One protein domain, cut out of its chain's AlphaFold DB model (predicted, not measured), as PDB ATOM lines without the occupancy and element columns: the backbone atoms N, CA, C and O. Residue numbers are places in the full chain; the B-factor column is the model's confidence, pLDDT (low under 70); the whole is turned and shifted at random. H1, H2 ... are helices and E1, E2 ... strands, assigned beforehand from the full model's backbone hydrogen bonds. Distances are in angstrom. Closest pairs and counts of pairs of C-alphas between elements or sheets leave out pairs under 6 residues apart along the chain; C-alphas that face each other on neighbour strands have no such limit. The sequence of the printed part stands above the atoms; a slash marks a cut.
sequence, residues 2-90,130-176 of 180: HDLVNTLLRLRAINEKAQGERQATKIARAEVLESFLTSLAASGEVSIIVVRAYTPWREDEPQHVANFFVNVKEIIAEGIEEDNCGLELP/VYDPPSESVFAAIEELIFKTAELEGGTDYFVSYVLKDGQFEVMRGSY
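AT A GLANCE: This is residues 2 to 90 and 130 to 176 of the 180 residues of an uncharacterized protein of Devosia sp. 17-2-E-8 (UniProt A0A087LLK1). A four-stranded sheet is covered on one face by H4 and by residues 34 to 42 of H2, while the short H3 sits beside the strands on the other face. H1 folds back along H2 as a helical hairpin, off the sheet, and residues 19 to 24 at its turn stick out. The printed part has 136 residues, with H1 H2 E1 E2 H3 H4 E3 E4 along the chain; the sheet E2 E1 E3 E4 is antiparallel and the class is mixed, helices and strands. It is compact, with a radius of gyration of the C-alphas of 15.2 A and spans of 45 by 41 by 23 A.

HOW THE PARTS SIT: E1, residues 48 to 54, forms a hairpin with E2, residues 65 to 70; N 50 and O 69 are 2.9 A apart, within hydrogen-bond range. E1 is also antiparallel to E3, residues 158 to 165, with N 51 and O 160 at 2.8 A. E3 and E4, residues 168 to 175, form a hairpin, with N 161 and O 172 at 2.9 A. H4, residues 136 to 153, is on the sheet, slantwise to the strands, at a height of 9.2 A; its closest C-alphas to E1 are those of Phe 147 and Val 51, 6.4 A. H2, residues 22 to 43, is on the same face; its closest C-alphas to E4 are those of Ala 41 and Gln 168, 6.3 A. H3, residues 71 to 77, is on the opposite face, over none of the strands, giving three layers, helices on both faces; the closest C-alphas of H3 and E1 are those of Asn 71 and Ile 48, 4.8 A. H1, residues 2 to 17, touches H2 at a shallow tilt of 14 degrees, opposite ways, closest at the C-alphas of Thr 7 and Phe 36, 6.6 A. H1, H2 and H4 form an up-and-down bundle, each running against the one before; H4 only just touches H1 and H2, with 3 pairs of C-alphas within 8 A each. Every O i to N i+4 pair is within hydrogen-bond range in H1, H2 and H3, and 11 of 14 in H4.

IN THESE COORDINATES: H2 is 30.7 A long, H4 24.7 A, E4 23.4 A, H1 23.2 A and E3 22.3 A. H1 begins at C-alpha 2 (-28.003, -42.093, 1.567), and E4 ends at C-alpha 175 (-10.276, -10.956, 4.041).

THE WHOLE: The C-alphas of His 2 and Glu 59, the two farthest apart, are 49.0 A apart. Residues 91 to 129 are not printed, and C-alphas 90 and 130 are 13.2 A apart across this cut. Of the links that are printed whole, none is long. The model's confidence is low, with pLDDT under 70, in 42 of the printed residues: residues 2 to 8, 10 to 29, 56 to 63, 81 to 86 and residue 154.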
ATOM      1  N   HIS A   2     -26.877 -42.390   2.481       49.34
ATOM      2  CA  HIS A   2     -28.003 -42.093   1.567       49.34
ATOM      3  C   HIS A   2     -28.386 -40.598   1.522       49.34
ATOM      4  O   HIS A   2     -28.642 -40.068   0.445       49.34
ATOM      5  N   ASP A   3     -28.340 -39.897   2.660       62.97
ATOM      6  CA  ASP A   3     -28.612 -38.452   2.702       62.97
ATOM      7  C   ASP A   3     -27.523 -37.610   2.034       62.97
ATOM      8  O   ASP A   3     -27.843 -36.648   1.347       62.97
ATOM      9  N   LEU A   4     -26.250 -38.001   2.130       55.94
ATOM     10  CA  LEU A   4     -25.141 -37.245   1.535       55.94
ATOM     11  C   LEU A   4     -25.210 -37.268  -0.002       55.94
ATOM     12  O   LEU A   4     -25.047 -36.240  -0.656       55.94
ATOM     13  N   VAL A   5     -25.556 -38.427  -0.573       65.38
ATOM     14  CA  VAL A   5     -25.783 -38.593  -2.018       65.38
ATOM     15  C   VAL A   5     -27.006 -37.796  -2.489       65.38
ATOM     16  O   VAL A   5     -26.953 -37.139  -3.527       65.38
ATOM     17  N   ASN A   6     -28.100 -37.796  -1.721       65.88
ATOM     18  CA  ASN A   6     -29.296 -37.013  -2.050       65.88
ATOM     19  C   ASN A   6     -29.042 -35.499  -1.981       65.88
ATOM     20  O   ASN A   6     -29.538 -34.752  -2.829       65.88
ATOM     21  N   THR A   7     -28.248 -35.051  -1.009       62.91
ATOM     22  CA  THR A   7     -27.824 -33.653  -0.860       62.91
ATOM     23  C   THR A   7     -26.963 -33.218  -2.049       62.91
ATOM     24  O   THR A   7     -27.266 -32.203  -2.677       62.91
ATOM     25  N   LEU A   8     -25.992 -34.040  -2.464       65.81
ATOM     26  CA  LEU A   8     -25.179 -33.800  -3.664       65.81
ATOM     27  C   LEU A   8     -26.016 -33.678  -4.945       65.81
ATOM     28  O   LEU A   8     -25.810 -32.763  -5.744       65.81
ATOM     29  N   LEU A   9     -26.989 -34.572  -5.142       70.19
ATOM     30  CA  LEU A   9     -27.865 -34.544  -6.319       70.19
ATOM     31  C   LEU A   9     -28.741 -33.285  -6.364       70.19
ATOM     32  O   LEU A   9     -28.898 -32.684  -7.429       70.19
ATOM     33  N   ARG A  10     -29.287 -32.855  -5.218       64.62
ATOM     34  CA  ARG A  10     -30.057 -31.603  -5.124       64.62
ATOM     35  C   ARG A  10     -29.204 -30.386  -5.471       64.62
ATOM     36  O   ARG A  10     -29.685 -29.479  -6.143       64.62
ATOM     37  N   LEU A  11     -27.944 -30.381  -5.057       60.84
ATOM     38  CA  LEU A  11     -27.038 -29.258  -5.283       60.84
ATOM     39  C   LEU A  11     -26.555 -29.148  -6.707       60.84
ATOM     40  O   LEU A  11     -26.540 -28.049  -7.256       60.84
ATOM     41  N   ARG A  12     -26.240 -30.280  -7.335       65.44
ATOM     42  CA  ARG A  12     -25.923 -30.303  -8.758       65.44
ATOM     43  C   ARG A  12     -27.068 -29.706  -9.576       65.44
ATOM     44  O   ARG A  12     -26.833 -28.853 -10.424       65.44
ATOM     45  N   ALA A  13     -28.309 -30.061  -9.237       64.38
ATOM     46  CA  ALA A  13     -29.493 -29.490  -9.874       64.38
ATOM     47  C   ALA A  13     -29.640 -27.972  -9.630       64.38
ATOM     48  O   ALA A  13     -30.095 -27.253 -10.517       64.38
ATOM     49  N   ILE A  14     -29.240 -27.458  -8.460       61.53
ATOM     50  CA  ILE A  14     -29.239 -26.013  -8.163       61.53
ATOM     51  C   ILE A  14     -28.130 -25.290  -8.935       61.53
ATOM     52  O   ILE A  14     -28.389 -24.238  -9.521       61.53
ATOM     53  N   ASN A  15     -26.923 -25.859  -8.998       55.75
ATOM     54  CA  ASN A  15     -25.791 -25.299  -9.740       55.75
ATOM     55  C   ASN A  15     -26.047 -25.274 -11.254       55.75
ATOM     56  O   ASN A  15     -25.708 -24.290 -11.909       55.75
ATOM     57  N   GLU A  16     -26.720 -26.286 -11.807       62.69
ATOM     58  CA  GLU A  16     -27.145 -26.301 -13.215       62.69
ATOM     59  C   GLU A  16     -28.223 -25.240 -13.510       62.69
ATOM     60  O   GLU A  16     -28.247 -24.656 -14.592       62.69
ATOM     61  N   LYS A  17     -29.084 -24.923 -12.532       54.44
ATOM     62  CA  LYS A  17     -30.149 -23.912 -12.664       54.44
ATOM     63  C   LYS A  17     -29.670 -22.472 -12.415       54.44
ATOM     64  O   LYS A  17     -30.356 -21.523 -12.785       54.44
ATOM     65  N   ALA A  18     -28.492 -22.306 -11.816       49.44
ATOM     66  CA  ALA A  18     -27.910 -21.029 -11.400       49.44
ATOM     67  C   ALA A  18     -27.435 -20.115 -12.548       49.44
ATOM     68  O   ALA A  18     -27.075 -18.959 -12.295       49.44
ATOM     69  N   GLN A  19     -27.432 -20.580 -13.803       50.75
ATOM     70  CA  GLN A  19     -27.127 -19.750 -14.978       50.75
ATOM     71  C   GLN A  19     -28.273 -18.765 -15.302       50.75
ATOM     72  O   GLN A  19     -28.885 -18.835 -16.363       50.75
ATOM     73  N   GLY A  20     -28.583 -17.824 -14.400       49.97
ATOM     74  CA  GLY A  20     -29.528 -16.742 -14.711       49.97
ATOM     75  C   GLY A  20     -29.973 -15.849 -13.551       49.97
ATOM     76  O   GLY A  20     -30.171 -14.655 -13.757       49.97
ATOM     77  N   GLU A  21     -30.080 -16.364 -12.322       53.41
ATOM     78  CA  GLU A  21     -30.723 -15.643 -11.206       53.41
ATOM     79  C   GLU A  21     -29.850 -15.621  -9.942       53.41
ATOM     80  O   GLU A  21     -29.991 -16.436  -9.030       53.41
ATOM     81  N   ARG A  22     -28.924 -14.656  -9.870       59.34
ATOM     82  CA  ARG A  22     -27.884 -14.584  -8.824       59.34
ATOM     83  C   ARG A  22     -28.419 -14.544  -7.380       59.34
ATOM     84  O   ARG A  22     -27.795 -15.137  -6.511       59.34
ATOM     85  N   GLN A  23     -29.548 -13.883  -7.103       54.72
ATOM     86  CA  GLN A  23     -30.042 -13.705  -5.724       54.72
ATOM     87  C   GLN A  23     -30.851 -14.909  -5.210       54.72
ATOM     88  O   GLN A  23     -30.620 -15.365  -4.093       54.72
ATOM     89  N   ALA A  24     -31.757 -15.459  -6.028       56.53
ATOM     90  CA  ALA A  24     -32.514 -16.668  -5.684       56.53
ATOM     91  C   ALA A  24     -31.585 -17.887  -5.541       56.53
ATOM     92  O   ALA A  24     -31.762 -18.710  -4.648       56.53
ATOM     93  N   THR A  25     -30.529 -17.940  -6.362       62.69
ATOM     94  CA  THR A  25     -29.478 -18.960  -6.268       62.69
ATOM     95  C   THR A  25     -28.692 -18.864  -4.958       62.69
ATOM     96  O   THR A  25     -28.403 -19.896  -4.364       62.69
ATOM     97  N   LYS A  26     -28.365 -17.658  -4.473       64.00
ATOM     98  CA  LYS A  26     -27.655 -17.482  -3.191       64.00
ATOM     99  C   LYS A  26     -28.460 -18.008  -2.002       64.00
ATOM    100  O   LYS A  26     -27.915 -18.725  -1.173       64.00
ATOM    101  N   ILE A  27     -29.759 -17.703  -1.947       65.50
ATOM    102  CA  ILE A  27     -30.640 -18.186  -0.870       65.50
ATOM    103  C   ILE A  27     -30.764 -19.714  -0.928       65.50
ATOM    104  O   ILE A  27     -30.558 -20.382   0.080       65.50
ATOM    105  N   ALA A  28     -30.995 -20.275  -2.120       68.62
ATOM    106  CA  ALA A  28     -31.061 -21.724  -2.302       68.62
ATOM    107  C   ALA A  28     -29.734 -22.429  -1.960       68.62
ATOM    108  O   ALA A  28     -29.746 -23.533  -1.427       68.62
ATOM    109  N   ARG A  29     -28.578 -21.807  -2.232       69.12
ATOM    110  CA  ARG A  29     -27.269 -22.338  -1.822       69.12
ATOM    111  C   ARG A  29     -27.084 -22.305  -0.315       69.12
ATOM    112  O   ARG A  29     -26.596 -23.286   0.225       69.12
ATOM    113  N   ALA A  30     -27.491 -21.226   0.351       71.81
ATOM    114  CA  ALA A  30     -27.369 -21.102   1.799       71.81
ATOM    115  C   ALA A  30     -28.171 -22.188   2.538       71.81
ATOM    116  O   ALA A  30     -27.612 -22.875   3.388       71.81
ATOM    117  N   GLU A  31     -29.436 -22.408   2.158       76.62
ATOM    118  CA  GLU A  31     -30.285 -23.448   2.769       76.62
ATOM    119  C   GLU A  31     -29.694 -24.849   2.593       76.62
ATOM    120  O   GLU A  31     -29.733 -25.695   3.491       76.62
ATOM    121  N   VAL A  32     -29.127 -25.115   1.419       79.56
ATOM    122  CA  VAL A  32     -28.591 -26.439   1.136       79.56
ATOM    123  C   VAL A  32     -27.201 -26.629   1.734       79.56
ATOM    124  O   VAL A  32     -26.886 -27.731   2.179       79.56
ATOM    125  N   LEU A  33     -26.402 -25.566   1.823       83.62
ATOM    126  CA  LEU A  33     -25.147 -25.561   2.563       83.62
ATOM    127  C   LEU A  33     -25.397 -25.862   4.044       83.62
ATOM    128  O   LEU A  33     -24.706 -26.700   4.608       83.62
ATOM    129  N   GLU A  34     -26.420 -25.270   4.662       85.88
ATOM    130  CA  GLU A  34     -26.783 -25.552   6.058       85.88
ATOM    131  C   GLU A  34     -27.187 -27.024   6.266       85.88
ATOM    132  O   GLU A  34     -26.688 -27.706   7.170       85.88
ATOM    133  N   SER A  35     -28.027 -27.565   5.376       85.12
ATOM    134  CA  SER A  35     -28.404 -28.986   5.406       85.12
ATOM    135  C   SER A  35     -27.206 -29.914   5.165       85.12
ATOM    136  O   SER A  35     -27.127 -30.996   5.757       85.12
ATOM    137  N   PHE A  36     -26.274 -29.505   4.305       87.38
ATOM    138  CA  PHE A  36     -25.046 -30.238   4.035       87.38
ATOM    139  C   PHE A  36     -24.112 -30.235   5.246       87.38
ATOM    140  O   PHE A  36     -23.675 -31.306   5.654       87.38
ATOM    141  N   LEU A  37     -23.881 -29.080   5.877       91.19
ATOM    142  CA  LEU A  37     -23.069 -28.958   7.092       91.19
ATOM    143  C   LEU A  37     -23.644 -29.794   8.241       91.19
ATOM    144  O   LEU A  37     -22.895 -30.468   8.941       91.19
ATOM    145  N   THR A  38     -24.970 -29.839   8.381       89.94
ATOM    146  CA  THR A  38     -25.637 -30.723   9.354       89.94
ATOM    147  C   THR A  38     -25.356 -32.200   9.055       89.94
ATOM    148  O   THR A  38     -25.063 -32.984   9.956       89.94
ATOM    149  N   SER A  39     -25.403 -32.587   7.778       88.50
ATOM    150  CA  SER A  39     -25.119 -33.962   7.345       88.50
ATOM    151  C   SER A  39     -23.642 -34.335   7.513       88.50
ATOM    152  O   SER A  39     -23.341 -35.478   7.848       88.50
ATOM    153  N   LEU A  40     -22.732 -33.380   7.295       90.12
ATOM    154  CA  LEU A  40     -21.299 -33.531   7.546       90.12
ATOM    155  C   LEU A  40     -21.008 -33.688   9.039       90.12
ATOM    156  O   LEU A  40     -20.278 -34.594   9.420       90.12
ATOM    157  N   ALA A  41     -21.619 -32.867   9.896       91.81
ATOM    158  CA  ALA A  41     -21.448 -32.978  11.342       91.81
ATOM    159  C   ALA A  41     -21.905 -34.357  11.847       91.81
ATOM    160  O   ALA A  41     -21.236 -34.988  12.662       91.81
ATOM    161  N   ALA A  42     -23.014 -34.866  11.302       89.06
ATOM    162  CA  ALA A  42     -23.535 -36.187  11.635       89.06
ATOM    163  C   ALA A  42     -22.707 -37.358  11.072       89.06
ATOM    164  O   ALA A  42     -22.858 -38.479  11.561       89.06
ATOM    165  N   SER A  43     -21.865 -37.148  10.050       89.19
ATOM    166  CA  SER A  43     -21.018 -38.225   9.516       89.19
ATOM    167  C   SER A  43     -19.847 -38.554  10.438       89.19
ATOM    168  O   SER A  43     -19.382 -39.691  10.434       89.19
ATOM    169  N   GLY A  44     -19.378 -37.577  11.222       90.25
ATOM    170  CA  GLY A  44     -18.187 -37.708  12.065       90.25
ATOM    171  C   GLY A  44     -16.871 -37.779  11.281       90.25
ATOM    172  O   GLY A  44     -15.826 -37.987  11.883       90.25
ATOM    173  N   GLU A  45     -16.904 -37.606   9.955       93.50
ATOM    174  CA  GLU A  45     -15.708 -37.648   9.099       93.50
ATOM    175  C   GLU A  45     -15.008 -36.288   8.999       93.50
ATOM    176  O   GLU A  45     -13.884 -36.209   8.514       93.50
ATOM    177  N   VAL A  46     -15.668 -35.199   9.405       95.38
ATOM    178  CA  VAL A  46     -15.168 -33.835   9.205       95.38
ATOM    179  C   VAL A  46     -15.392 -33.006  10.453       95.38
ATOM    180  O   VAL A  46     -16.493 -32.961  10.992       95.38
ATOM    181  N   SER A  47     -14.345 -32.304  10.871       95.19
ATOM    182  CA  SER A  47     -14.387 -31.350  11.979       95.19
ATOM    183  C   SER A  47     -13.939 -29.951  11.579       95.19
ATOM    184  O   SER A  47     -14.305 -28.989  12.247       95.19
ATOM    185  N   ILE A  48     -13.148 -29.816  10.510       94.56
ATOM    186  CA  ILE A  48     -12.604 -28.530  10.078       94.56
ATOM    187  C   ILE A  48     -12.563 -28.490   8.558       94.56
ATOM    188  O   ILE A  48     -12.133 -29.454   7.928       94.56
ATOM    189  N   ILE A  49     -12.978 -27.368   7.980       94.38
ATOM    190  CA  ILE A  49     -12.799 -27.061   6.563       94.38
ATOM    191  C   ILE A  49     -12.286 -25.632   6.471       94.38
ATOM    192  O   ILE A  49     -12.921 -24.719   6.996       94.38
ATOM    193  N   VAL A  50     -11.166 -25.424   5.793       92.56
ATOM    194  CA  VAL A  50     -10.627 -24.092   5.514       92.56
ATOM    195  C   VAL A  50     -10.625 -23.897   4.011       92.56
ATOM    196  O   VAL A  50     -10.020 -24.686   3.299       92.56
ATOM    197  N   VAL A  51     -11.277 -22.844   3.531       91.19
ATOM    198  CA  VAL A  51     -11.141 -22.345   2.161       91.19
ATOM    199  C   VAL A  51     -10.388 -21.030   2.227       91.19
ATOM    200  O   VAL A  51     -10.768 -20.150   2.997       91.19
ATOM    201  N   ARG A  52      -9.348 -20.871   1.412       88.31
ATOM    202  CA  ARG A  52      -8.651 -19.593   1.255       88.31
ATOM    203  C   ARG A  52      -8.424 -19.295  -0.212       88.31
ATOM    204  O   ARG A  52      -8.098 -20.200  -0.979       88.31
ATOM    205  N   ALA A  53      -8.519 -18.025  -0.561       86.31
ATOM    206  CA  ALA A  53      -8.042 -17.520  -1.828       86.31
ATOM    207  C   ALA A  53      -7.172 -16.289  -1.615       86.31
ATOM    208  O   ALA A  53      -7.399 -15.506  -0.691       86.31
ATOM    209  N   TYR A  54      -6.165 -16.155  -2.464       83.19
ATOM    210  CA  TYR A  54      -5.277 -15.007  -2.484       83.19
ATOM    211  C   TYR A  54      -4.832 -14.728  -3.915       83.19
ATOM    212  O   TYR A  54      -4.720 -15.634  -4.749       83.19
ATOM    213  N   THR A  55      -4.522 -13.467  -4.188       76.75
ATOM    214  CA  THR A  55      -3.875 -13.063  -5.435       76.75
ATOM    215  C   THR A  55      -2.406 -12.750  -5.151       76.75
ATOM    216  O   THR A  55      -2.098 -11.698  -4.590       76.75
ATOM    217  N   PRO A  56      -1.456 -13.634  -5.513       67.75
ATOM    218  CA  PRO A  56      -0.046 -13.330  -5.369       67.75
ATOM    219  C   PRO A  56       0.305 -12.130  -6.250       67.75
ATOM    220  O   PRO A  56       0.007 -12.111  -7.446       67.75
ATOM    221  N   TRP A  57       0.972 -11.138  -5.663       58.31
ATOM    222  CA  TRP A  57       1.448  -9.970  -6.397       58.31
ATOM    223  C   TRP A  57       2.580 -10.400  -7.343       58.31
ATOM    224  O   TRP A  57       3.710 -10.645  -6.919       58.31
ATOM    225  N   ARG A  58       2.263 -10.547  -8.630       59.91
ATOM    226  CA  ARG A  58       3.232 -10.680  -9.727       59.91
ATOM    227  C   ARG A  58       3.016  -9.517 -10.691       59.91
ATOM    228  O   ARG A  58       1.873  -9.177 -10.982       59.91
ATOM    229  N   GLU A  59       4.109  -8.899 -11.141       57.19
ATOM    230  CA  GLU A  59       4.110  -7.670 -11.958       57.19
ATOM    231  C   GLU A  59       3.400  -7.825 -13.312       57.19
ATOM    232  O   GLU A  59       2.987  -6.836 -13.915       57.19
ATOM    233  N   ASP A  60       3.265  -9.056 -13.789       59.91
ATOM    234  CA  ASP A  60       2.888  -9.394 -15.150       59.91
ATOM    235  C   ASP A  60       1.450  -9.923 -15.283       59.91
ATOM    236  O   ASP A  60       0.803  -9.551 -16.255       59.91
ATOM    237  N   GLU A  61       0.900 -10.665 -14.310       54.25
ATOM    238  CA  GLU A  61      -0.505 -11.123 -14.296       54.25
ATOM    239  C   GLU A  61      -0.960 -11.508 -12.864       54.25
ATOM    240  O   GLU A  61      -0.444 -12.484 -12.308       54.25
ATOM    241  N   PRO A  62      -1.943 -10.819 -12.247       60.94
ATOM    242  CA  PRO A  62      -2.554 -11.297 -11.008       60.94
ATOM    243  C   PRO A  62      -3.335 -12.590 -11.284       60.94
ATOM    244  O   PRO A  62      -4.340 -12.576 -11.997       60.94
ATOM    245  N   GLN A  63      -2.879 -13.716 -10.729       67.81
ATOM    246  CA  GLN A  63      -3.578 -15.001 -10.824       67.81
ATOM    247  C   GLN A  63      -4.281 -15.314  -9.508       67.81
ATOM    248  O   GLN A  63      -3.631 -15.495  -8.486       67.81
ATOM    249  N   HIS A  64      -5.606 -15.407  -9.541       77.56
ATOM    250  CA  HIS A  64      -6.393 -15.882  -8.405       77.56
ATOM    251  C   HIS A  64      -6.032 -17.340  -8.098       77.56
ATOM    252  O   HIS A  64      -6.172 -18.204  -8.967       77.56
ATOM    253  N   VAL A  65      -5.560 -17.608  -6.880       81.62
ATOM    254  CA  VAL A  65      -5.285 -18.964  -6.392       81.62
ATOM    255  C   VAL A  65      -6.203 -19.237  -5.216       81.62
ATOM    256  O   VAL A  65      -6.155 -18.520  -4.219       81.62
ATOM    257  N   ALA A  66      -6.997 -20.299  -5.312       85.31
ATOM    258  CA  ALA A  66      -7.880 -20.743  -4.247       85.31
ATOM    259  C   ALA A  66      -7.650 -22.216  -3.931       85.31
ATOM    260  O   ALA A  66      -7.542 -23.041  -4.835       85.31
ATOM    261  N   ASN A  67      -7.588 -22.532  -2.640       88.50
ATOM    262  CA  ASN A  67      -7.382 -23.880  -2.122       88.50
ATOM    263  C   ASN A  67      -8.344 -24.146  -0.962       88.50
ATOM    264  O   ASN A  67      -8.788 -23.213  -0.284       88.50
ATOM    265  N   PHE A  68      -8.618 -25.423  -0.705       90.81
ATOM    266  CA  PHE A  68      -9.312 -25.851   0.501       90.81
ATOM    267  C   PHE A  68      -8.590 -27.013   1.175       90.81
ATOM    268  O   PHE A  68      -7.870 -27.761   0.521       90.81
ATOM    269  N   PHE A  69      -8.791 -27.130   2.483       92.56
ATOM    270  CA  PHE A  69      -8.131 -28.100   3.350       92.56
ATOM    271  C   PHE A  69      -9.148 -28.644   4.341       92.56
ATOM    272  O   PHE A  69      -9.979 -27.884   4.855       92.56
ATOM    273  N   VAL A  70      -9.090 -29.943   4.607       94.06
ATOM    274  CA  VAL A  70     -10.053 -30.630   5.464       94.06
ATOM    275  C   VAL A  70      -9.326 -31.367   6.581       94.06
ATOM    276  O   VAL A  70      -8.407 -32.144   6.338       94.06
ATOM    277  N   ASN A  71      -9.806 -31.166   7.810       95.19
ATOM    278  CA  ASN A  71      -9.301 -31.799   9.029       95.19
ATOM    279  C   ASN A  71      -7.836 -31.471   9.371       95.19
ATOM    280  O   ASN A  71      -7.128 -30.755   8.664       95.19
ATOM    281  N   VAL A  72      -7.399 -31.933  10.546       93.25
ATOM    282  CA  VAL A  72      -6.150 -31.470  11.167       93.25
ATOM    283  C   VAL A  72      -4.919 -31.881  10.357       93.25
ATOM    284  O   VAL A  72      -3.986 -31.089  10.235       93.25
ATOM    285  N   LYS A  73      -4.902 -33.085   9.772       93.75
ATOM    286  CA  LYS A  73      -3.735 -33.589   9.037       93.75
ATOM    287  C   LYS A  73      -3.358 -32.702   7.850       93.75
ATOM    288  O   LYS A  73      -2.186 -32.350   7.725       93.75
ATOM    289  N   GLU A  74      -4.324 -32.313   7.017       91.56
ATOM    290  CA  GLU A  74      -4.062 -31.449   5.855       91.56
ATOM    291  C   GLU A  74      -3.668 -30.032   6.278       91.56
ATOM    292  O   GLU A  74      -2.695 -29.484   5.768       91.56
ATOM    293  N   ILE A  75      -4.372 -29.461   7.261       88.38
ATOM    294  CA  ILE A  75      -4.106 -28.104   7.769       88.38
ATOM    295  C   ILE A  75      -2.670 -27.980   8.294       88.38
ATOM    296  O   ILE A  75      -1.985 -26.996   8.009       88.38
ATOM    297  N   ILE A  76      -2.197 -28.992   9.028       85.62
ATOM    298  CA  ILE A  76      -0.838 -29.023   9.577       85.62
ATOM    299  C   ILE A  76       0.203 -29.278   8.485       85.62
ATOM    300  O   ILE A  76       1.244 -28.623   8.484       85.62
ATOM    301  N   ALA A  77      -0.061 -30.198   7.549       85.94
ATOM    302  CA  ALA A  77       0.856 -30.491   6.445       85.94
ATOM    303  C   ALA A  77       1.125 -29.254   5.569       85.94
ATOM    304  O   ALA A  77       2.250 -29.044   5.118       85.94
ATOM    305  N   GLU A  78       0.109 -28.414   5.389       84.31
ATOM    306  CA  GLU A  78       0.161 -27.192   4.581       84.31
ATOM    307  C   GLU A  78       0.647 -25.965   5.366       84.31
ATOM    308  O   GLU A  78       0.738 -24.865   4.815       84.31
ATOM    309  N   GLY A  79       0.970 -26.143   6.654       74.88
ATOM    310  CA  GLY A  79       1.481 -25.082   7.517       74.88
ATOM    311  C   GLY A  79       0.524 -23.896   7.619       74.88
ATOM    312  O   GLY A  79       0.962 -22.747   7.602       74.88
ATOM    313  N   ILE A  80      -0.786 -24.153   7.652       74.00
ATOM    314  CA  ILE A  80      -1.781 -23.086   7.746       74.00
ATOM    315  C   ILE A  80      -1.721 -22.492   9.150       74.00
ATOM    316  O   ILE A  80      -2.134 -23.119  10.122       74.00
ATOM    317  N   GLU A  81      -1.192 -21.274   9.245       62.97
ATOM    318  CA  GLU A  81      -1.162 -20.513  10.492       62.97
ATOM    319  C   GLU A  81      -2.588 -20.117  10.911       62.97
ATOM    320  O   GLU A  81      -3.353 -19.564  10.115       62.97
ATOM    321  N   GLU A  82      -2.921 -20.391  12.172       60.03
ATOM    322  CA  GLU A  82      -4.222 -20.143  12.817       60.03
ATOM    323  C   GLU A  82      -4.741 -18.714  12.591       60.03
ATOM    324  O   GLU A  82      -5.883 -18.509  12.155       60.03
ATOM    325  N   ASP A  83      -3.845 -17.735  12.756       58.00
ATOM    326  CA  ASP A  83      -4.122 -16.300  12.632       58.00
ATOM    327  C   ASP A  83      -4.546 -15.884  11.211       58.00
ATOM    328  O   ASP A  83      -5.249 -14.888  11.029       58.00
ATOM    329  N   ASN A  84      -4.170 -16.657  10.186       63.00
ATOM    330  CA  ASN A  84      -4.411 -16.319   8.781       63.00
ATOM    331  C   ASN A  84      -5.716 -16.903   8.221       63.00
ATOM    332  O   ASN A  84      -6.060 -16.638   7.067       63.00
ATOM    333  N   CYS A  85      -6.425 -17.749   8.969       67.31
ATOM    334  CA  CYS A  85      -7.617 -18.445   8.466       67.31
ATOM    335  C   CYS A  85      -8.781 -18.461   9.463       67.31
ATOM    336  O   CYS A  85      -9.762 -19.170   9.233       67.31
ATOM    337  N   GLY A  86      -8.691 -17.699  10.561       67.75
ATOM    338  CA  GLY A  86      -9.734 -17.675  11.587       67.75
ATOM    339  C   GLY A  86      -9.983 -19.061  12.183       67.75
ATOM    340  O   GLY A  86     -11.130 -19.447  12.412       67.75
ATOM    341  N   LEU A  87      -8.911 -19.843  12.317       78.44
ATOM    342  CA  LEU A  87      -8.923 -21.180  12.885       78.44
ATOM    343  C   LEU A  87      -8.276 -21.089  14.261       78.44
ATOM    344  O   LEU A  87      -7.117 -20.723  14.348       78.44
ATOM    345  N   GLU A  88      -8.999 -21.452  15.312       77.25
ATOM    346  CA  GLU A  88      -8.438 -21.556  16.660       77.25
ATOM    347  C   GLU A  88      -8.499 -23.024  17.083       77.25
ATOM    348  O   GLU A  88      -9.546 -23.501  17.541       77.25
ATOM    349  N   LEU A  89      -7.407 -23.768  16.889       82.81
ATOM    350  CA  LEU A  89      -7.260 -25.076  17.510       82.81
ATOM    351  C   LEU A  89      -6.748 -24.897  18.945       82.81
ATOM    352  O   LEU A  89      -6.050 -23.936  19.273       82.81
ATOM    353  N   PRO A  90      -7.049 -25.841  19.848       86.88
ATOM    354  CA  PRO A  90      -6.441 -25.831  21.169       86.88
ATOM    355  C   PRO A  90      -4.907 -25.886  21.056       86.88
ATOM    356  O   PRO A  90      -4.357 -26.831  20.494       86.88
ATOM    357  N   VAL A 130     -11.304 -34.273  14.089       96.25
ATOM    358  CA  VAL A 130     -10.947 -35.387  13.214       96.25
ATOM    359  C   VAL A 130      -9.554 -35.117  12.665       96.25
ATOM    360  O   VAL A 130      -9.276 -34.020  12.173       96.25
ATOM    361  N   TYR A 131      -8.675 -36.108  12.783       96.69
ATOM    362  CA  TYR A 131      -7.307 -35.996  12.293       96.69
ATOM    363  C   TYR A 131      -7.226 -36.241  10.785       96.69
ATOM    364  O   TYR A 131      -6.704 -35.404  10.053       96.69
ATOM    365  N   ASP A 132      -7.783 -37.365  10.339       96.81
ATOM    366  CA  ASP A 132      -7.631 -37.876   8.980       96.81
ATOM    367  C   ASP A 132      -8.411 -37.100   7.923       96.81
ATOM    368  O   ASP A 132      -9.444 -36.504   8.234       96.81
ATOM    369  N   PRO A 133      -7.974 -37.146   6.651       94.50
ATOM    370  CA  PRO A 133      -8.811 -36.702   5.550       94.50
ATOM    371  C   PRO A 133     -10.109 -37.530   5.502       94.50
ATOM    372  O   PRO A 133     -10.103 -38.722   5.831       94.50
ATOM    373  N   PRO A 134     -11.238 -36.929   5.091       93.00
ATOM    374  CA  PRO A 134     -12.492 -37.657   4.960       93.00
ATOM    375  C   PRO A 134     -12.445 -38.647   3.786       93.00
ATOM    376  O   PRO A 134     -11.525 -38.639   2.966       93.00
ATOM    377  N   SER A 135     -13.480 -39.478   3.643       89.69
ATOM    378  CA  SER A 135     -13.618 -40.330   2.456       89.69
ATOM    379  C   SER A 135     -13.688 -39.515   1.154       89.69
ATOM    380  O   SER A 135     -14.218 -38.403   1.132       89.69
ATOM    381  N   GLU A 136     -13.251 -40.100   0.030       88.69
ATOM    382  CA  GLU A 136     -13.270 -39.445  -1.296       88.69
ATOM    383  C   GLU A 136     -14.645 -38.856  -1.650       88.69
ATOM    384  O   GLU A 136     -14.745 -37.774  -2.226       88.69
ATOM    385  N   SER A 137     -15.727 -39.548  -1.278       81.00
ATOM    386  CA  SER A 137     -17.096 -39.096  -1.549       81.00
ATOM    387  C   SER A 137     -17.490 -37.846  -0.759       81.00
ATOM    388  O   SER A 137     -18.189 -36.980  -1.284       81.00
ATOM    389  N   VAL A 138     -17.029 -37.739   0.490       87.50
ATOM    390  CA  VAL A 138     -17.240 -36.568   1.344       87.50
ATOM    391  C   VAL A 138     -16.339 -35.427   0.885       87.50
ATOM    392  O   VAL A 138     -16.809 -34.298   0.775       87.50
ATOM    393  N   PHE A 139     -15.088 -35.721   0.531       88.38
ATOM    394  CA  PHE A 139     -14.154 -34.737  -0.011       88.38
ATOM    395  C   PHE A 139     -14.691 -34.091  -1.299       88.38
ATOM    396  O   PHE A 139     -14.798 -32.869  -1.382       88.38
ATOM    397  N   ALA A 140     -15.148 -34.900  -2.261       81.62
ATOM    398  CA  ALA A 140     -15.763 -34.407  -3.495       81.62
ATOM    399  C   ALA A 140     -17.036 -33.580  -3.231       81.62
ATOM    400  O   ALA A 140     -17.335 -32.628  -3.953       81.62
ATOM    401  N   ALA A 141     -17.794 -33.921  -2.184       80.94
ATOM    402  CA  ALA A 141     -18.946 -33.134  -1.766       80.94
ATOM    403  C   ALA A 141     -18.541 -31.762  -1.210       80.94
ATOM    404  O   ALA A 141     -19.164 -30.759  -1.541       80.94
ATOM    405  N   ILE A 142     -17.490 -31.701  -0.391       88.06
ATOM    406  CA  ILE A 142     -16.946 -30.440   0.129       88.06
ATOM    407  C   ILE A 142     -16.459 -29.559  -1.024       88.06
ATOM    408  O   ILE A 142     -16.797 -28.376  -1.071       88.06
ATOM    409  N   GLU A 143     -15.735 -30.131  -1.983       86.50
ATOM    410  CA  GLU A 143     -15.258 -29.407  -3.160       86.50
ATOM    411  C   GLU A 143     -16.424 -28.794  -3.963       86.50
ATOM    412  O   GLU A 143     -16.440 -27.599  -4.266       86.50
ATOM    413  N   GLU A 144     -17.452 -29.588  -4.273       81.19
ATOM    414  CA  GLU A 144     -18.584 -29.125  -5.081       81.19
ATOM    415  C   GLU A 144     -19.428 -28.055  -4.372       81.19
ATOM    416  O   GLU A 144     -19.998 -27.182  -5.028       81.19
ATOM    417  N   LEU A 145     -19.542 -28.131  -3.044       79.19
ATOM    418  CA  LEU A 145     -20.550 -27.382  -2.290       79.19
ATOM    419  C   LEU A 145     -19.982 -26.241  -1.480       79.19
ATOM    420  O   LEU A 145     -20.581 -25.170  -1.440       79.19
ATOM    421  N   ILE A 146     -18.854 -26.470  -0.827       85.88
ATOM    422  CA  ILE A 146     -18.227 -25.485   0.041       85.88
ATOM    423  C   ILE A 146     -17.237 -24.674  -0.778       85.88
ATOM    424  O   ILE A 146     -17.388 -23.456  -0.858       85.88
ATOM    425  N   PHE A 147     -16.291 -25.336  -1.449       85.50
ATOM    426  CA  PHE A 147     -15.244 -24.643  -2.196       85.50
ATOM    427  C   PHE A 147     -15.815 -23.826  -3.363       85.50
ATOM    428  O   PHE A 147     -15.619 -22.615  -3.414       85.50
ATOM    429  N   LYS A 148     -16.623 -24.431  -4.246       81.00
ATOM    430  CA  LYS A 148     -17.239 -23.686  -5.365       81.00
ATOM    431  C   LYS A 148     -18.180 -22.570  -4.918       81.00
ATOM    432  O   LYS A 148     -18.277 -21.549  -5.598       81.00
ATOM    433  N   THR A 149     -18.897 -22.743  -3.806       80.62
ATOM    434  CA  THR A 149     -19.755 -21.671  -3.275       80.62
ATOM    435  C   THR A 149     -18.906 -20.521  -2.751       80.62
ATOM    436  O   THR A 149     -19.190 -19.375  -3.093       80.62
ATOM    437  N   ALA A 150     -17.846 -20.817  -1.996       83.12
ATOM    438  CA  ALA A 150     -16.909 -19.813  -1.507       83.12
ATOM    439  C   ALA A 150     -16.248 -19.044  -2.661       83.12
ATOM    440  O   ALA A 150     -16.240 -17.821  -2.628       83.12
ATOM    441  N   GLU A 151     -15.830 -19.722  -3.730       80.12
ATOM    442  CA  GLU A 151     -15.248 -19.087  -4.924       80.12
ATOM    443  C   GLU A 151     -16.231 -18.192  -5.691       80.12
ATOM    444  O   GLU A 151     -15.852 -17.170  -6.256       80.12
ATOM    445  N   LEU A 152     -17.518 -18.548  -5.721       74.50
ATOM    446  CA  LEU A 152     -18.543 -17.735  -6.385       74.50
ATOM    447  C   LEU A 152     -18.986 -16.523  -5.555       74.50
ATOM    448  O   LEU A 152     -19.558 -15.579  -6.109       74.50
ATOM    449  N   GLU A 153     -18.816 -16.582  -4.236       74.12
ATOM    450  CA  GLU A 153     -19.250 -15.543  -3.300       74.12
ATOM    451  C   GLU A 153     -18.106 -14.654  -2.804       74.12
ATOM    452  O   GLU A 153     -18.359 -13.510  -2.418       74.12
ATOM    453  N   GLY A 154     -16.882 -15.175  -2.815       67.94
ATOM    454  CA  GLY A 154     -15.662 -14.530  -2.355       67.94
ATOM    455  C   GLY A 154     -15.090 -13.516  -3.346       67.94
ATOM    456  O   GLY A 154     -15.486 -13.432  -4.509       67.94
ATOM    457  N   GLY A 155     -14.168 -12.699  -2.834       73.25
ATOM    458  CA  GLY A 155     -13.326 -11.809  -3.633       73.25
ATOM    459  C   GLY A 155     -12.019 -12.493  -4.038       73.25
ATOM    460  O   GLY A 155     -11.967 -13.704  -4.212       73.25
ATOM    461  N   THR A 156     -10.948 -11.717  -4.154       75.19
ATOM    462  CA  THR A 156      -9.607 -12.213  -4.505       75.19
ATOM    463  C   THR A 156      -8.780 -12.659  -3.306       75.19
ATOM    464  O   THR A 156      -7.892 -13.490  -3.459       75.19
ATOM    465  N   ASP A 157      -9.068 -12.112  -2.125       85.00
ATOM    466  CA  ASP A 157      -8.244 -12.267  -0.928       85.00
ATOM    467  C   ASP A 157      -9.150 -12.528   0.275       85.00
ATOM    468  O   ASP A 157      -9.576 -11.607   0.979       85.00
ATOM    469  N   TYR A 158      -9.516 -13.792   0.466       85.94
ATOM    470  CA  TYR A 158     -10.499 -14.188   1.467       85.94
ATOM    471  C   TYR A 158     -10.163 -15.522   2.119       85.94
ATOM    472  O   TYR A 158      -9.479 -16.368   1.545       85.94
ATOM    473  N   PHE A 159     -10.726 -15.731   3.305       90.44
ATOM    474  CA  PHE A 159     -10.828 -17.048   3.909       90.44
ATOM    475  C   PHE A 159     -12.243 -17.308   4.419       90.44
ATOM    476  O   PHE A 159     -12.977 -16.391   4.807       90.44
ATOM    477  N   VAL A 160     -12.614 -18.583   4.430       91.25
ATOM    478  CA  VAL A 160     -13.796 -19.105   5.106       91.25
ATOM    479  C   VAL A 160     -13.385 -20.358   5.864       91.25
ATOM    480  O   VAL A 160     -12.931 -21.322   5.250       91.25
ATOM    481  N   SER A 161     -13.562 -20.361   7.182       92.75
ATOM    482  CA  SER A 161     -13.357 -21.542   8.016       92.75
ATOM    483  C   SER A 161     -14.692 -22.063   8.540       92.75
ATOM    484  O   SER A 161     -15.582 -21.298   8.913       92.75
ATOM    485  N   TYR A 162     -14.829 -23.385   8.539       93.75
ATOM    486  CA  TYR A 162     -15.926 -24.125   9.143       93.75
ATOM    487  C   TYR A 162     -15.318 -24.994  10.238       93.75
ATOM    488  O   TYR A 162     -14.504 -25.863   9.930       93.75
ATOM    489  N   VAL A 163     -15.697 -24.776  11.496       93.56
ATOM    490  CA  VAL A 163     -15.171 -25.530  12.644       93.56
ATOM    491  C   VAL A 163     -16.327 -26.172  13.394       93.56
ATOM    492  O   VAL A 163     -17.255 -25.488  13.815       93.56
ATOM    493  N   LEU A 164     -16.283 -27.491  13.551       93.69
ATOM    494  CA  LEU A 164     -17.285 -28.248  14.287       93.69
ATOM    495  C   LEU A 164     -17.118 -28.001  15.791       93.69
ATOM    496  O   LEU A 164     -16.098 -28.365  16.373       93.69
ATOM    497  N   LYS A 165     -18.138 -27.421  16.425       91.06
ATOM    498  CA  LYS A 165     -18.241 -27.236  17.876       91.06
ATOM    499  C   LYS A 165     -19.626 -27.661  18.338       91.06
ATOM    500  O   LYS A 165     -20.622 -27.347  17.694       91.06
ATOM    501  N   ASP A 166     -19.690 -28.436  19.417       89.81
ATOM    502  CA  ASP A 166     -20.951 -28.913  20.005       89.81
ATOM    503  C   ASP A 166     -21.928 -29.553  18.988       89.81
ATOM    504  O   ASP A 166     -23.149 -29.446  19.100       89.81
ATOM    505  N   GLY A 167     -21.383 -30.240  17.973       89.12
ATOM    506  CA  GLY A 167     -22.157 -30.915  16.925       89.12
ATOM    507  C   GLY A 167     -22.658 -30.011  15.792       89.12
ATOM    508  O   GLY A 167     -23.451 -30.467  14.969       89.12
ATOM    509  N   GLN A 168     -22.210 -28.755  15.724       92.38
ATOM    510  CA  GLN A 168     -22.568 -27.801  14.672       92.38
ATOM    511  C   GLN A 168     -21.333 -27.099  14.110       92.38
ATOM    512  O   GLN A 168     -20.375 -26.831  14.825       92.38
ATOM    513  N   PHE A 169     -21.335 -26.803  12.811       93.38
ATOM    514  CA  PHE A 169     -20.259 -26.022  12.210       93.38
ATOM    515  C   PHE A 169     -20.469 -24.533  12.476       93.38
ATOM    516  O   PHE A 169     -21.432 -23.935  11.995       93.38
ATOM    517  N   GLU A 170     -19.532 -23.926  13.194       92.56
ATOM    518  CA  GLU A 170     -19.373 -22.480  13.247       92.56
ATOM    519  C   GLU A 170     -18.628 -22.002  12.000       92.56
ATOM    520  O   GLU A 170     -17.671 -22.642  11.560       92.56
ATOM    521  N   VAL A 171     -19.065 -20.877  11.428       91.06
ATOM    522  CA  VAL A 171     -18.487 -20.324  10.198       91.06
ATOM    523  C   VAL A 171     -17.841 -18.980  10.484       91.06
ATOM    524  O   VAL A 171     -18.529 -18.042  10.893       91.06
ATOM    525  N   MET A 172     -16.550 -18.854  10.190       89.88
ATOM    526  CA  MET A 172     -15.837 -17.580  10.216       89.88
ATOM    527  C   MET A 172     -15.434 -17.177   8.801       89.88
ATOM    528  O   MET A 172     -15.074 -18.008   7.971       89.88
ATOM    529  N   ARG A 173     -15.538 -15.880   8.507       88.88
ATOM    530  CA  ARG A 173     -15.154 -15.295   7.221       88.88
ATOM    531  C   ARG A 173     -14.271 -14.087   7.468       88.88
ATOM    532  O   ARG A 173     -14.564 -13.298   8.365       88.88
ATOM    533  N   GLY A 174     -13.265 -13.907   6.629       85.62
ATOM    534  CA  GLY A 174     -12.430 -12.717   6.642       85.62
ATOM    535  C   GLY A 174     -11.753 -12.481   5.301       85.62
ATOM    536  O   GLY A 174     -11.901 -13.261   4.360       85.62
ATOM    537  N   SER A 175     -11.036 -11.368   5.218       82.19
ATOM    538  CA  SER A 175     -10.276 -10.956   4.041       82.19
ATOM    539  C   SER A 175      -8.875 -10.542   4.448       82.19
ATOM    540  O   SER A 175      -8.702  -9.933   5.506       82.19
ATOM    541  N   TYR A 176      -7.895 -10.816   3.595       74.44
ATOM    542  CA  TYR A 176      -6.531 -10.359   3.824       74.44
ATOM    543  C   TYR A 176      -6.447  -8.871   3.488       74.44
ATOM    544  O   TYR A 176      -6.617  -8.465   2.341       74.44
TER     545      TYR A 176